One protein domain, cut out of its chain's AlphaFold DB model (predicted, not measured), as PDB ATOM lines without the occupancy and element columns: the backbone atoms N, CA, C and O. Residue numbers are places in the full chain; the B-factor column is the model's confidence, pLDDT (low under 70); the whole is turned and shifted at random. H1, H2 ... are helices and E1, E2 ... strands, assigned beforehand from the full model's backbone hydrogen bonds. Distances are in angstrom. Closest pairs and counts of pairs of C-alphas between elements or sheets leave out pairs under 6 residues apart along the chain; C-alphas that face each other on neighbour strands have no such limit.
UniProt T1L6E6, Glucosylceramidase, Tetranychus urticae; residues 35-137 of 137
ATOM      1  N   TYR A  35      37.658  28.161   8.303       78.75
ATOM      2  CA  TYR A  35      37.550  27.398   9.545       78.75
ATOM      3  C   TYR A  35      38.639  26.331   9.644       78.75
ATOM      4  O   TYR A  35      38.922  25.610   8.690       78.75
ATOM      5  N   SER A  36      39.227  26.193  10.835       72.25
ATOM      6  CA  SER A  36      40.222  25.163  11.142       72.25
ATOM      7  C   SER A  36      40.080  24.677  12.586       72.25
ATOM      8  O   SER A  36      39.790  25.458  13.492       72.25
ATOM      9  N   ARG A  37      40.302  23.378  12.816       71.00
ATOM     10  CA  ARG A  37      40.198  22.732  14.142       71.00
ATOM     11  C   ARG A  37      41.498  22.831  14.937       71.00
ATOM     12  O   ARG A  37      42.555  22.922  14.328       71.00
ATOM     13  N   LEU A  38      41.422  22.781  16.270       65.88
ATOM     14  CA  LEU A  38      42.548  22.826  17.226       65.88
ATOM     15  C   LEU A  38      43.698  21.858  16.880       65.88
ATOM     16  O   LEU A  38      43.457  20.677  16.632       65.88
ATOM     17  N   SER A  39      44.945  22.348  16.878       74.81
ATOM     18  CA  SER A  39      46.147  21.521  16.719       74.81
ATOM     19  C   SER A  39      47.405  22.232  17.245       74.81
ATOM     20  O   SER A  39      48.032  23.020  16.536       74.81
ATOM     21  N   LEU A  40      47.790  21.907  18.483       73.88
ATOM     22  CA  LEU A  40      48.923  22.528  19.175       73.88
ATOM     23  C   LEU A  40      50.259  22.274  18.460       73.88
ATOM     24  O   LEU A  40      50.577  21.142  18.095       73.88
ATOM     25  N   GLY A  41      51.057  23.331  18.284       77.62
ATOM     26  CA  GLY A  41      52.415  23.246  17.725       77.62
ATOM     27  C   GLY A  41      52.477  22.828  16.251       77.62
ATOM     28  O   GLY A  41      53.548  22.498  15.743       77.62
ATOM     29  N   ASN A  42      51.346  22.833  15.546       86.62
ATOM     30  CA  ASN A  42      51.243  22.290  14.200       86.62
ATOM     31  C   ASN A  42      51.828  23.246  13.145       86.62
ATOM     32  O   ASN A  42      51.252  24.292  12.839       86.62
ATOM     33  N   TRP A  43      52.953  22.855  12.542       92.62
ATOM     34  CA  TRP A  43      53.597  23.626  11.476       92.62
ATOM     35  C   TRP A  43      52.724  23.767  10.223       92.62
ATOM     36  O   TRP A  43      52.610  24.860   9.673       92.62
ATOM     37  N   THR A  44      52.015  22.710   9.823       91.75
ATOM     38  CA  THR A  44      51.081  22.747   8.685       91.75
ATOM     39  C   THR A  44      49.974  23.780   8.894       91.75
ATOM     40  O   THR A  44      49.470  24.360   7.937       91.75
ATOM     41  N   ARG A  45      49.594  24.069  10.143       89.88
ATOM     42  CA  ARG A  45      48.644  25.146  10.438       89.88
ATOM     43  C   ARG A  45      49.237  26.531  10.183       89.88
ATOM     44  O   ARG A  45      48.543  27.401   9.668       89.88
ATOM     45  N   ALA A  46      50.512  26.717  10.510       92.38
ATOM     46  CA  ALA A  46      51.249  27.935  10.188       92.38
ATOM     47  C   ALA A  46      51.316  28.149   8.669       92.38
ATOM     48  O   ALA A  46      51.032  29.242   8.188       92.38
ATOM     49  N   GLU A  47      51.628  27.093   7.915       94.19
ATOM     50  CA  GLU A  47      51.653  27.133   6.448       94.19
ATOM     51  C   GLU A  47      50.285  27.494   5.869       94.19
ATOM     52  O   GLU A  47      50.215  28.326   4.972       94.19
ATOM     53  N   ARG A  48      49.194  26.949   6.424       92.44
ATOM     54  CA  ARG A  48      47.830  27.338   6.029       92.44
ATOM     55  C   ARG A  48      47.563  28.819   6.282       92.44
ATOM     56  O   ARG A  48      47.143  29.490   5.356       92.44
ATOM     57  N   TYR A  49      47.900  29.355   7.461       94.56
ATOM     58  CA  TYR A  49      47.767  30.798   7.729       94.56
ATOM     59  C   TYR A  49      48.541  31.642   6.706       94.56
ATOM     60  O   TYR A  49      48.029  32.646   6.218       94.56
ATOM     61  N   ALA A  50      49.770  31.241   6.362       96.38
ATOM     62  CA  ALA A  50      50.572  31.951   5.369       96.38
ATOM     63  C   ALA A  50      49.911  31.913   3.986       96.38
ATOM     64  O   ALA A  50      49.767  32.956   3.350       96.38
ATOM     65  N   THR A  51      49.498  30.723   3.546       95.44
ATOM     66  CA  THR A  51      48.815  30.514   2.268       95.44
ATOM     67  C   THR A  51      47.516  31.307   2.208       95.44
ATOM     68  O   THR A  51      47.347  32.071   1.267       95.44
ATOM     69  N   ASP A  52      46.665  31.237   3.231       94.69
ATOM     70  CA  ASP A  52      45.372  31.926   3.277       94.69
ATOM     71  C   ASP A  52      45.540  33.454   3.205       94.69
ATOM     72  O   ASP A  52      44.828  34.130   2.461       94.69
ATOM     73  N   ILE A  53      46.513  34.021   3.932       96.44
ATOM     74  CA  ILE A  53      46.807  35.462   3.875       96.44
ATOM     75  C   ILE A  53      47.334  35.848   2.486       96.44
ATOM     76  O   ILE A  53      46.873  36.833   1.905       96.44
ATOM     77  N   ILE A  54      48.287  35.090   1.934       96.12
ATOM     78  CA  ILE A  54      48.865  35.361   0.608       96.12
ATOM     79  C   ILE A  54      47.796  35.251  -0.481       96.12
ATOM     80  O   ILE A  54      47.711  36.122  -1.347       96.12
ATOM     81  N   GLU A  55      46.969  34.209  -0.444       95.06
ATOM     82  CA  GLU A  55      45.859  34.011  -1.370       95.06
ATOM     83  C   GLU A  55      44.832  35.132  -1.239       95.06
ATOM     84  O   GLU A  55      44.446  35.701  -2.258       95.06
ATOM     85  N   GLY A  56      44.455  35.526  -0.021       95.25
ATOM     86  CA  GLY A  56      43.558  36.657   0.214       95.25
ATOM     87  C   GLY A  56      44.084  37.951  -0.409       95.25
ATOM     88  O   GLY A  56      43.378  38.593  -1.188       95.25
ATOM     89  N   LEU A  57      45.346  38.307  -0.142       95.75
ATOM     90  CA  LEU A  57      46.002  39.486  -0.730       95.75
ATOM     91  C   LEU A  57      46.103  39.385  -2.263       95.75
ATOM     92  O   LEU A  57      45.980  40.386  -2.982       95.75
ATOM     93  N   ASN A  58      46.305  38.175  -2.788       95.06
ATOM     94  CA  ASN A  58      46.332  37.922  -4.226       95.06
ATOM     95  C   ASN A  58      44.947  38.042  -4.885       95.06
ATOM     96  O   ASN A  58      44.878  38.412  -6.060       95.06
ATOM     97  N   HIS A  59      43.873  37.850  -4.117       95.19
ATOM     98  CA  HIS A  59      42.471  37.960  -4.532       95.19
ATOM     99  C   HIS A  59      41.754  39.176  -3.917       95.19
ATOM    100  O   HIS A  59      40.566  39.115  -3.617       95.19
ATOM    101  N   TRP A  60      42.467  40.301  -3.792       95.56
ATOM    102  CA  TRP A  60      41.920  41.630  -3.465       95.56
ATOM    103  C   TRP A  60      41.428  41.850  -2.032       95.56
ATOM    104  O   TRP A  60      40.906  42.927  -1.738       95.56
ATOM    105  N   SER A  61      41.644  40.906  -1.117       96.06
ATOM    106  CA  SER A  61      41.397  41.173   0.300       96.06
ATOM    107  C   SER A  61      42.343  42.253   0.812       96.06
ATOM    108  O   SER A  61      43.544  42.235   0.540       96.06
ATOM    109  N   THR A  62      41.794  43.199   1.568       96.38
ATOM    110  CA  THR A  62      42.522  44.363   2.101       96.38
ATOM    111  C   THR A  62      42.925  44.201   3.566       96.38
ATOM    112  O   THR A  62      43.619  45.057   4.115       96.38
ATOM    113  N   GLY A  63      42.522  43.101   4.201       95.50
ATOM    114  CA  GLY A  63      42.841  42.778   5.583       95.50
ATOM    115  C   GLY A  63      42.565  41.312   5.902       95.50
ATOM    116  O   GLY A  63      41.923  40.606   5.127       95.50
ATOM    117  N   TRP A  64      43.074  40.868   7.048       96.62
ATOM    118  CA  TRP A  64      42.894  39.521   7.581       96.62
ATOM    119  C   TRP A  64      42.833  39.624   9.105       96.62
ATOM    120  O   TRP A  64      43.649  40.330   9.705       96.62
ATOM    121  N   VAL A  65      41.865  38.957   9.729       95.75
ATOM    122  CA  VAL A  65      41.616  39.035  11.173       95.75
ATOM    123  C   VAL A  65      41.570  37.620  11.740       95.75
ATOM    124  O   VAL A  65      40.878  36.763  11.201       95.75
ATOM    125  N   ASP A  66      42.334  37.375  12.805       95.25
ATOM    126  CA  ASP A  66      42.271  36.106  13.535       95.25
ATOM    127  C   ASP A  66      41.090  36.087  14.495       95.25
ATOM    128  O   ASP A  66      40.589  37.138  14.890       95.25
ATOM    129  N   TRP A  67      40.686  34.890  14.911       94.88
ATOM    130  CA  TRP A  67      39.487  34.725  15.720       94.88
ATOM    131  C   TRP A  67      39.692  35.096  17.198       94.88
ATOM    132  O   TRP A  67      39.322  36.182  17.634       94.88
ATOM    133  N   ASN A  68      40.304  34.209  17.987       95.69
ATOM    134  CA  ASN A  68      40.599  34.467  19.396       95.69
ATOM    135  C   ASN A  68      42.065  34.872  19.551       95.69
ATOM    136  O   ASN A  68      42.951  34.110  19.169       95.69
ATOM    137  N   LEU A  69      42.328  36.013  20.194       96.25
ATOM    138  CA  LEU A  69      43.694  36.476  20.474       96.25
ATOM    139  C   LEU A  69      44.486  35.482  21.343       96.25
ATOM    140  O   LEU A  69      45.690  35.321  21.150       96.25
ATOM    141  N   ALA A  70      43.807  34.842  22.297       96.06
ATOM    142  CA  ALA A  70      44.363  33.806  23.155       96.06
ATOM    143  C   ALA A  70      43.270  32.829  23.612       96.06
ATOM    144  O   ALA A  70      42.119  33.234  23.783       96.06
ATOM    145  N   LEU A  71      43.638  31.568  23.834       95.94
ATOM    146  CA  LEU A  71      42.797  30.529  24.447       95.94
ATOM    147  C   LEU A  71      43.612  29.716  25.456       95.94
ATOM    148  O   LEU A  71      44.835  29.830  25.492       95.94
ATOM    149  N   ASP A  72      42.955  28.904  26.279       94.50
ATOM    150  CA  ASP A  72      43.645  27.943  27.144       94.50
ATOM    151  C   ASP A  72      44.110  26.684  26.382       94.50
ATOM    152  O   ASP A  72      43.851  26.511  25.188       94.50
ATOM    153  N   GLU A  73      44.798  25.777  27.079       92.31
ATOM    154  CA  GLU A  73      45.321  24.516  26.527       92.31
ATOM    155  C   GLU A  73      44.235  23.579  25.964       92.31
ATOM    156  O   GLU A  73      44.540  22.677  25.181       92.31
ATOM    157  N   SER A  74      42.969  23.795  26.332       91.88
ATOM    158  CA  SER A  74      41.813  23.057  25.819       91.88
ATOM    159  C   SER A  74      41.125  23.741  24.632       91.88
ATOM    160  O   SER A  74      40.225  23.152  24.031       91.88
ATOM    161  N   GLY A  75      41.547  24.955  24.260       92.00
ATOM    162  CA  GLY A  75      40.915  25.757  23.211       92.00
ATOM    163  C   GLY A  75      39.674  26.524  23.679       92.00
ATOM    164  O   GLY A  75      38.802  26.848  22.866       92.00
ATOM    165  N   GLY A  76      39.560  26.771  24.985       93.50
ATOM    166  CA  GLY A  76      38.452  27.465  25.635       93.50
ATOM    167  C   GLY A  76      38.881  28.728  26.401       93.50
ATOM    168  O   GLY A  76      39.989  29.234  26.192       93.50
ATOM    169  N   PRO A  77      38.000  29.260  27.275       94.81
ATOM    170  CA  PRO A  77      36.668  28.745  27.614       94.81
ATOM    171  C   PRO A  77      35.630  29.003  26.510       94.81
ATOM    172  O   PRO A  77      35.633  30.043  25.856       94.81
ATOM    173  N   ASN A  78      34.689  28.074  26.323       95.56
ATOM    174  CA  ASN A  78      33.570  28.232  25.392       95.56
ATOM    175  C   ASN A  78      32.299  27.596  25.975       95.56
ATOM    176  O   ASN A  78      32.299  26.418  26.316       95.56
ATOM    177  N   TRP A  79      31.212  28.365  26.079       96.06
ATOM    178  CA  TRP A  79      29.994  27.946  26.791       96.06
ATOM    179  C   TRP A  79      29.215  26.799  26.122       96.06
ATOM    180  O   TRP A  79      28.475  26.096  26.806       96.06
ATOM    181  N   VAL A  80      29.393  26.580  24.813       96.44
ATOM    182  CA  VAL A  80      28.804  25.452  24.058       96.44
ATOM    183  C   VAL A  80      29.825  24.361  23.733       96.44
ATOM    184  O   VAL A  80      29.543  23.481  22.923       96.44
ATOM    185  N   ASN A  81      31.008  24.396  24.353       94.00
ATOM    186  CA  ASN A  81      32.102  23.451  24.108       94.00
ATOM    187  C   ASN A  81      32.582  23.411  22.642       94.00
ATOM    188  O   ASN A  81      33.061  22.382  22.164       94.00
ATOM    189  N   ASN A  82      32.463  24.528  21.912       91.38
ATOM    190  CA  ASN A  82      33.012  24.658  20.561       91.38
ATOM    191  C   ASN A  82      34.466  25.143  20.620       91.38
ATOM    192  O   ASN A  82      34.755  26.322  20.406       91.38
ATOM    193  N   PHE A  83      35.368  24.236  20.986       91.81
ATOM    194  CA  PHE A  83      36.780  24.551  21.180       91.81
ATOM    195  C   PHE A  83      37.535  24.639  19.859       91.81
ATOM    196  O   PHE A  83      37.404  23.789  18.973       91.81
ATOM    197  N   ILE A  84      38.366  25.667  19.751       90.94
ATOM    198  CA  ILE A  84      39.218  25.907  18.592       90.94
ATOM    199  C   ILE A  84      40.622  26.279  19.059       90.94
ATOM    200  O   ILE A  84      40.925  26.281  20.242       90.94
ATOM    201  N   ASP A  85      41.491  26.583  18.111       91.19
ATOM    202  CA  ASP A  85      42.850  27.024  18.402       91.19
ATOM    203  C   ASP A  85      42.968  28.538  18.484       91.19
ATOM    204  O   ASP A  85      42.084  29.269  18.035       91.19
ATOM    205  N   SER A  86      44.120  28.991  18.964       93.81
ATOM    206  CA  SER A  86      44.522  30.393  18.931       93.81
ATOM    207  C   SER A  86      46.021  30.520  18.681       93.81
ATOM    208  O   SER A  86      46.806  29.629  19.005       93.81
ATOM    209  N   MET A  87      46.455  31.650  18.123       94.88
ATOM    210  CA  MET A  87      47.878  31.971  17.997       94.88
ATOM    211  C   MET A  87      48.632  31.971  19.336       94.88
ATOM    212  O   MET A  87      49.839  31.708  19.349       94.88
ATOM    213  N   VAL A  88      47.944  32.255  20.444       96.44
ATOM    214  CA  VAL A  88      48.516  32.247  21.794       96.44
ATOM    215  C   VAL A  88      47.728  31.290  22.677       96.44
ATOM    216  O   VAL A  88      46.513  31.407  22.801       96.44
ATOM    217  N   ILE A  89      48.436  30.366  23.321       95.50
ATOM    218  CA  ILE A  89      47.856  29.449  24.304       95.50
ATOM    219  C   ILE A  89      48.329  29.853  25.692       95.50
ATOM    220  O   ILE A  89      49.531  29.964  25.921       95.50
ATOM    221  N   VAL A  90      47.400  30.098  26.605       96.88
ATOM    222  CA  VAL A  90      47.683  30.490  27.989       96.88
ATOM    223  C   VAL A  90      47.596  29.255  28.875       96.88
ATOM    224  O   VAL A  90      46.597  28.538  28.848       96.88
ATOM    225  N   ASN A  91      48.636  29.008  29.672       94.62
ATOM    226  CA  ASN A  91      48.594  27.958  30.682       94.62
ATOM    227  C   ASN A  91      47.694  28.424  31.835       94.62
ATOM    228  O   ASN A  91      47.901  29.494  32.403       94.62
ATOM    229  N   ASN A  92      46.684  27.631  32.192       91.31
ATOM    230  CA  ASN A  92      45.737  28.011  33.248       91.31
ATOM    231  C   ASN A  92      46.227  27.643  34.667       91.31
ATOM    232  O   ASN A  92      45.588  27.967  35.665       91.31
ATOM    233  N   THR A  93      47.354  26.941  34.774       94.44
ATOM    234  CA  THR A  93      47.931  26.461  36.042       94.44
ATOM    235  C   THR A  93      49.208  27.198  36.444       94.44
ATOM    236  O   THR A  93      49.615  27.131  37.605       94.44
ATOM    237  N   SER A  94      49.837  27.920  35.515       94.69
ATOM    238  CA  SER A  94      51.084  28.653  35.738       94.69
ATOM    239  C   SER A  94      51.094  29.970  34.938       94.69
ATOM    240  O   SER A  94      50.360  30.099  33.961       94.69
ATOM    241  N   PRO A  95      51.892  30.984  35.326       95.62
ATOM    242  CA  PRO A  95      51.925  32.287  34.654       95.62
ATOM    243  C   PRO A  95      52.773  32.254  33.369       95.62
ATOM    244  O   PRO A  95      53.723  33.026  33.216       95.62
ATOM    245  N   GLU A  96      52.450  31.356  32.443       96.62
ATOM    246  CA  GLU A  96      53.140  31.216  31.161       96.62
ATOM    247  C   GLU A  96      52.167  31.142  29.981       96.62
ATOM    248  O   GLU A  96      50.969  30.887  30.124       96.62
ATOM    249  N   TYR A  97      52.697  31.389  28.787       96.81
ATOM    250  CA  TYR A  97      51.952  31.276  27.543       96.81
ATOM    251  C   TYR A  97      52.858  30.783  26.420       96.81
ATOM    252  O   TYR A  97      54.070  31.024  26.400       96.81
ATOM    253  N   TYR A  98      52.245  30.143  25.437       94.94
ATOM    254  CA  TYR A  98      52.907  29.579  24.278       94.94
ATOM    255  C   TYR A  98      52.488  30.350  23.032       94.94
ATOM    256  O   TYR A  98      51.311  30.425  22.682       94.94
ATOM    257  N   LYS A  99      53.470  30.922  22.336       96.19
ATOM    258  CA  LYS A  99      53.269  31.485  20.998       96.19
ATOM    259  C   LYS A  99      53.368  30.358  19.987       96.19
ATOM    260  O   LYS A  99      54.442  29.777  19.819       96.19
ATOM    261  N   GLN A 100      52.265  30.062  19.320       94.50
ATOM    262  CA  GLN A 100      52.211  28.992  18.333       94.50
ATOM    263  C   GLN A 100      52.889  29.392  17.018       94.50
ATOM    264  O   GLN A 100      53.064  30.583  16.761       94.50
ATOM    265  N   PRO A 101      53.231  28.435  16.133       95.88
ATOM    266  CA  PRO A 101      53.773  28.737  14.805       95.88
ATOM    267  C   PRO A 101      52.976  29.803  14.028       95.88
ATOM    268  O   PRO A 101      53.565  30.700  13.424       95.88
ATOM    269  N   MET A 102      51.640  29.775  14.126       94.56
ATOM    270  CA  MET A 102      50.750  30.775  13.519       94.56
ATOM    271  C   MET A 102      51.028  32.209  13.983       94.56
ATOM    272  O   MET A 102      50.947  33.121  13.170       94.56
ATOM    273  N   TYR A 103      51.399  32.416  15.253       96.88
ATOM    274  CA  TYR A 103      51.742  33.739  15.791       96.88
ATOM    275  C   TYR A 103      52.897  34.370  15.007       96.88
ATOM    276  O   TYR A 103      52.874  35.550  14.657       96.88
ATOM    277  N   TYR A 104      53.921  33.568  14.707       97.38
ATOM    278  CA  TYR A 104      55.097  34.034  13.977       97.38
ATOM    279  C   TYR A 104      54.781  34.281  12.501       97.38
ATOM    280  O   TYR A 104      55.195  35.307  11.962       97.38
ATOM    281  N   VAL A 105      53.994  33.402  11.875       96.62
ATOM    282  CA  VAL A 105      53.496  33.598  10.504       96.62
ATOM    283  C   VAL A 105      52.671  34.875  10.400       96.62
ATOM    284  O   VAL A 105      52.954  35.711   9.548       96.62
ATOM    285  N   PHE A 106      51.718  35.094  11.304       96.88
ATOM    286  CA  PHE A 106      50.933  36.326  11.341       96.88
ATOM    287  C   PHE A 106      51.825  37.564  11.517       96.88
ATOM    288  O   PHE A 106      51.588  38.615  10.916       96.88
ATOM    289  N   GLY A 107      52.915  37.429  12.280       97.94
ATOM    290  CA  GLY A 107      53.963  38.439  12.419       97.94
ATOM    291  C   GLY A 107      54.685  38.795  11.113       97.94
ATOM    292  O   GLY A 107      55.004  39.968  10.918       97.94
ATOM    293  N   HIS A 108      54.904  37.844  10.194       97.94
ATOM    294  CA  HIS A 108      55.502  38.120   8.874       97.94
ATOM    295  C   HIS A 108      54.657  39.075   8.021       97.94
ATOM    296  O   HIS A 108      55.206  39.776   7.172       97.94
ATOM    297  N   PHE A 109      53.351  39.149   8.267       97.81
ATOM    298  CA  PHE A 109      52.457  40.063   7.563       97.81
ATOM    299  C   PHE A 109      52.188  41.312   8.399       97.81
ATOM    300  O   PHE A 109      52.583  42.406   8.009       97.81
ATOM    301  N   SER A 110      51.605  41.163   9.588       97.25
ATOM    302  CA  SER A 110      51.143  42.284  10.428       97.25
ATOM    303  C   SER A 110      52.243  43.273  10.836       97.25
ATOM    304  O   SER A 110      51.984  44.468  11.008       97.25
ATOM    305  N   ARG A 111      53.493  42.813  10.981       97.50
ATOM    306  CA  ARG A 111      54.621  43.690  11.327       97.50
ATOM    307  C   ARG A 111      55.122  44.502  10.134       97.50
ATOM    308  O   ARG A 111      55.573  45.632  10.333       97.50
ATOM    309  N   PHE A 112      55.071  43.933   8.931       97.81
ATOM    310  CA  PHE A 112      55.749  44.463   7.744       97.81
ATOM    311  C   PHE A 112      54.792  45.069   6.704       97.81
ATOM    312  O   PHE A 112      55.208  45.929   5.933       97.81
ATOM    313  N   LEU A 113      53.512  44.697   6.729       97.06
ATOM    314  CA  LEU A 113      52.432  45.287   5.939       97.06
ATOM    315  C   LEU A 113      51.644  46.250   6.831       97.06
ATOM    316  O   LEU A 113      50.754  45.853   7.581       97.06
ATOM    317  N   ARG A 114      52.027  47.528   6.813       97.38
ATOM    318  CA  ARG A 114      51.407  48.564   7.655       97.38
ATOM    319  C   ARG A 114      50.121  49.088   6.994       97.38
ATOM    320  O   ARG A 114      49.980  48.982   5.776       97.38
ATOM    321  N   PRO A 115      49.188  49.689   7.756       97.25
ATOM    322  CA  PRO A 115      48.016  50.333   7.166       97.25
ATOM    323  C   PRO A 115      48.412  51.322   6.060       97.25
ATOM    324  O   PRO A 115      49.320  52.131   6.250       97.25
ATOM    325  N   GLY A 116      47.747  51.232   4.905       96.12
ATOM    326  CA  GLY A 116      48.066  52.027   3.714       96.12
ATOM    327  C   GLY A 116      49.106  51.408   2.772       96.12
ATOM    328  O   GLY A 116      49.405  52.007   1.742       96.12
ATOM    329  N   SER A 117      49.656  50.226   3.075       96.75
ATOM    330  CA  SER A 117      50.468  49.473   2.113       96.75
ATOM    331  C   SER A 117      49.659  49.102   0.862       96.75
ATOM    332  O   SER A 117      48.529  48.630   0.959       96.75
ATOM    333  N   THR A 118      50.276  49.255  -0.313       95.06
ATOM    334  CA  THR A 118      49.686  48.886  -1.607       95.06
ATOM    335  C   THR A 118      50.336  47.613  -2.130       95.06
ATOM    336  O   THR A 118      51.558  47.549  -2.271       95.06
ATOM    337  N   ARG A 119      49.526  46.601  -2.458       94.06
ATOM    338  CA  ARG A 119      50.016  45.412  -3.162       94.06
ATOM    339  C   ARG A 119      50.340  45.785  -4.610       94.06
ATOM    340  O   ARG A 119      49.472  46.254  -5.338       94.06
ATOM    341  N   LEU A 120      51.570  45.514  -5.036       93.94
ATOM    342  CA  LEU A 120      51.967  45.616  -6.438       93.94
ATOM    343  C   LEU A 120      51.670  44.311  -7.186       93.94
ATOM    344  O   LEU A 120      51.659  43.217  -6.605       93.94
ATOM    345  N   GLY A 121      51.437  44.423  -8.493       92.88
ATOM    346  CA  GLY A 121      51.373  43.251  -9.351       92.88
ATOM    347  C   GLY A 121      52.731  42.545  -9.384       92.88
ATOM    348  O   GLY A 121      53.783  43.172  -9.240       92.88
ATOM    349  N   HIS A 122      52.718  41.226  -9.540       91.38
ATOM    350  CA  HIS A 122      53.937  40.450  -9.707       91.38
ATOM    351  C   HIS A 122      53.676  39.222 -10.577       91.38
ATOM    352  O   HIS A 122      52.553  38.727 -10.665       91.38
ATOM    353  N   SER A 123      54.733  38.719 -11.203       91.19
ATOM    354  CA  SER A 123      54.729  37.478 -11.974       91.19
ATOM    355  C   SER A 123      55.968  36.660 -11.643       91.19
ATOM    356  O   SER A 123      57.043  37.228 -11.437       91.19
ATOM    357  N   ILE A 124      55.822  35.338 -11.630       89.81
ATOM    358  CA  ILE A 124      56.944  34.417 -11.451       89.81
ATOM    359  C   ILE A 124      57.481  34.038 -12.829       89.81
ATOM    360  O   ILE A 124      56.751  33.486 -13.655       89.81
ATOM    361  N   ILE A 125      58.761  34.308 -13.062       88.56
ATOM    362  CA  ILE A 125      59.497  33.841 -14.235       88.56
ATOM    363  C   ILE A 125      60.187  32.542 -13.833       88.56
ATOM    364  O   ILE A 125      61.052  32.526 -12.957       88.56
ATOM    365  N   LYS A 126      59.764  31.433 -14.442       85.69
ATOM    366  CA  LYS A 126      60.354  30.118 -14.185       85.69
ATOM    367  C   LYS A 126      61.568  29.927 -15.086       85.69
ATOM    368  O   LYS A 126      61.399  29.811 -16.299       85.69
ATOM    369  N   ASN A 127      62.757  29.840 -14.494       84.19
ATOM    370  CA  ASN A 127      63.972  29.432 -15.193       84.19
ATOM    371  C   ASN A 127      64.391  28.026 -14.737       84.19
ATOM    372  O   ASN A 127      63.975  27.544 -13.687       84.19
ATOM    373  N   ASN A 128      65.241  27.359 -15.521       78.00
ATOM    374  CA  ASN A 128      65.680  25.985 -15.237       78.00
ATOM    375  C   ASN A 128      66.530  25.846 -13.955       78.00
ATOM    376  O   ASN A 128      66.745  24.725 -13.505       78.00
ATOM    377  N   ALA A 129      67.031  26.956 -13.400       78.44
ATOM    378  CA  ALA A 129      67.859  26.977 -12.193       78.44
ATOM    379  C   ALA A 129      67.109  27.555 -10.983       78.44
ATOM    380  O   ALA A 129      67.099  26.932  -9.926       78.44
ATOM    381  N   GLU A 130      66.463  28.717 -11.139       79.50
ATOM    382  CA  GLU A 130      65.777  29.424 -10.052       79.50
ATOM    383  C   GLU A 130      64.550  30.191 -10.567       79.50
ATOM    384  O   GLU A 130      64.479  30.584 -11.732       79.50
ATOM    385  N   ASN A 131      63.568  30.403  -9.692       85.25
ATOM    386  CA  ASN A 131      62.404  31.231  -9.997       85.25
ATOM    387  C   ASN A 131      62.716  32.697  -9.680       85.25
ATOM    388  O   ASN A 131      63.132  33.012  -8.567       85.25
ATOM    389  N   GLU A 132      62.433  33.597 -10.617       86.31
ATOM    390  CA  GLU A 132      62.569  35.041 -10.416       86.31
ATOM    391  C   GLU A 132      61.200  35.694 -10.205       86.31
ATOM    392  O   GLU A 132      60.215  35.350 -10.862       86.31
ATOM    393  N   VAL A 133      61.133  36.676  -9.302       86.62
ATOM    394  CA  VAL A 133      59.932  37.494  -9.091       86.62
ATOM    395  C   VAL A 133      60.100  38.814  -9.829       86.62
ATOM    396  O   VAL A 133      60.952  39.630  -9.482       86.62
ATOM    397  N   LYS A 134      59.250  39.049 -10.829       88.88
ATOM    398  CA  LYS A 134      59.170  40.328 -11.537       88.88
ATOM    399  C   LYS A 134      57.988  41.131 -11.011       88.88
ATOM    400  O   LYS A 134      56.858  40.652 -11.059       88.88
ATOM    401  N   LEU A 135      58.249  42.352 -10.550       89.56
ATOM    402  CA  LEU A 135      57.207  43.313 -10.188       89.56
ATOM    403  C   LEU A 135      56.595  43.931 -11.450       89.56
ATOM    404  O   LEU A 135      57.299  44.223 -12.418       89.56
ATOM    405  N   THR A 136      55.286  44.149 -11.422       86.06
ATOM    406  CA  THR A 136      54.539  44.874 -12.452       86.06
ATOM    407  C   THR A 136      53.819  46.043 -11.795       86.06
ATOM    408  O   THR A 136      53.123  45.855 -10.793       86.06
ATOM    409  N   VAL A 137      54.014  47.232 -12.360       71.62
ATOM    410  CA  VAL A 137      53.362  48.482 -11.950       71.62
ATOM    411  C   VAL A 137      52.260  48.800 -12.942       71.62
ATOM    412  O   VAL A 137      52.520  48.605 -14.152       71.62
TER     413      VAL A 137
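AT A GLANCE: This is residues 35 to 137 of the 137 residues of the protein "Glucosylceramidase" of Tetranychus urticae (UniProt T1L6E6). Two helices, H1 and H2, lie side by side in the middle, with a small hairpin of strands, E1 and E2, toward one end and a separate, longer hairpin, E3 and E4, at the other. A long stretch, residues 59 to 87, returns from H1 to the first hairpin, where residues 71 to 72 pair in parallel with residues 89 to 90 of E1. The printed part has 103 residues, with two named helices and four named strands in the order H1, E1, E2, H2, E3, E4; both two-stranded sheets are antiparallel. The class is mixed, helices and strands, with 44 residues in named elements, under half. The whole is loose, with a radius of gyration of the C-alphas of 17.3 A, and elongated, spanning 52 by 33 by 25 A.

HOW THE PARTS SIT: H1, residues 43 to 58, touches H2, residues 101 to 110, with its residues 43 to 50 alone; the closest C-alphas, of Ala 46 and Met 102, are 4.4 A apart. They run the same way at a shallow tilt of 22 degrees. Every O i to N i+4 pair is within hydrogen-bond range in H1, and 5 of 6 in H2. E1, residues 88 to 90, and E2, residues 97 to 99, form a hairpin, with N 89 and O 98 at 2.9 A. E3, residues 121 to 126, and E4, residues 131 to 136, form another, with N 125 and O 132 at 2.8 A. E3 and E4 are apart from H1, E1 and E2.

IN THESE COORDINATES: H1 begins at C-alpha 43 (53.597, 23.626, 11.476) and is 22.4 A long; H2 is 14.5 A. E1 and E2 measure 6.5 A and 6.7 A, E3 and E4 16.6 A and 15.9 A. E4 ends at C-alpha 136 (54.539, 44.874, -12.452).

THE WHOLE: The C-alphas farthest apart, of Trp 79 and Asn 128, are 55.2 A apart. Residues 126 to 131 stand free. The printed part has no cut, and the link from H1 to E1 is long, with 29 residues. Mean pLDDT of the printed part is 92.0; residue 38 is under 70.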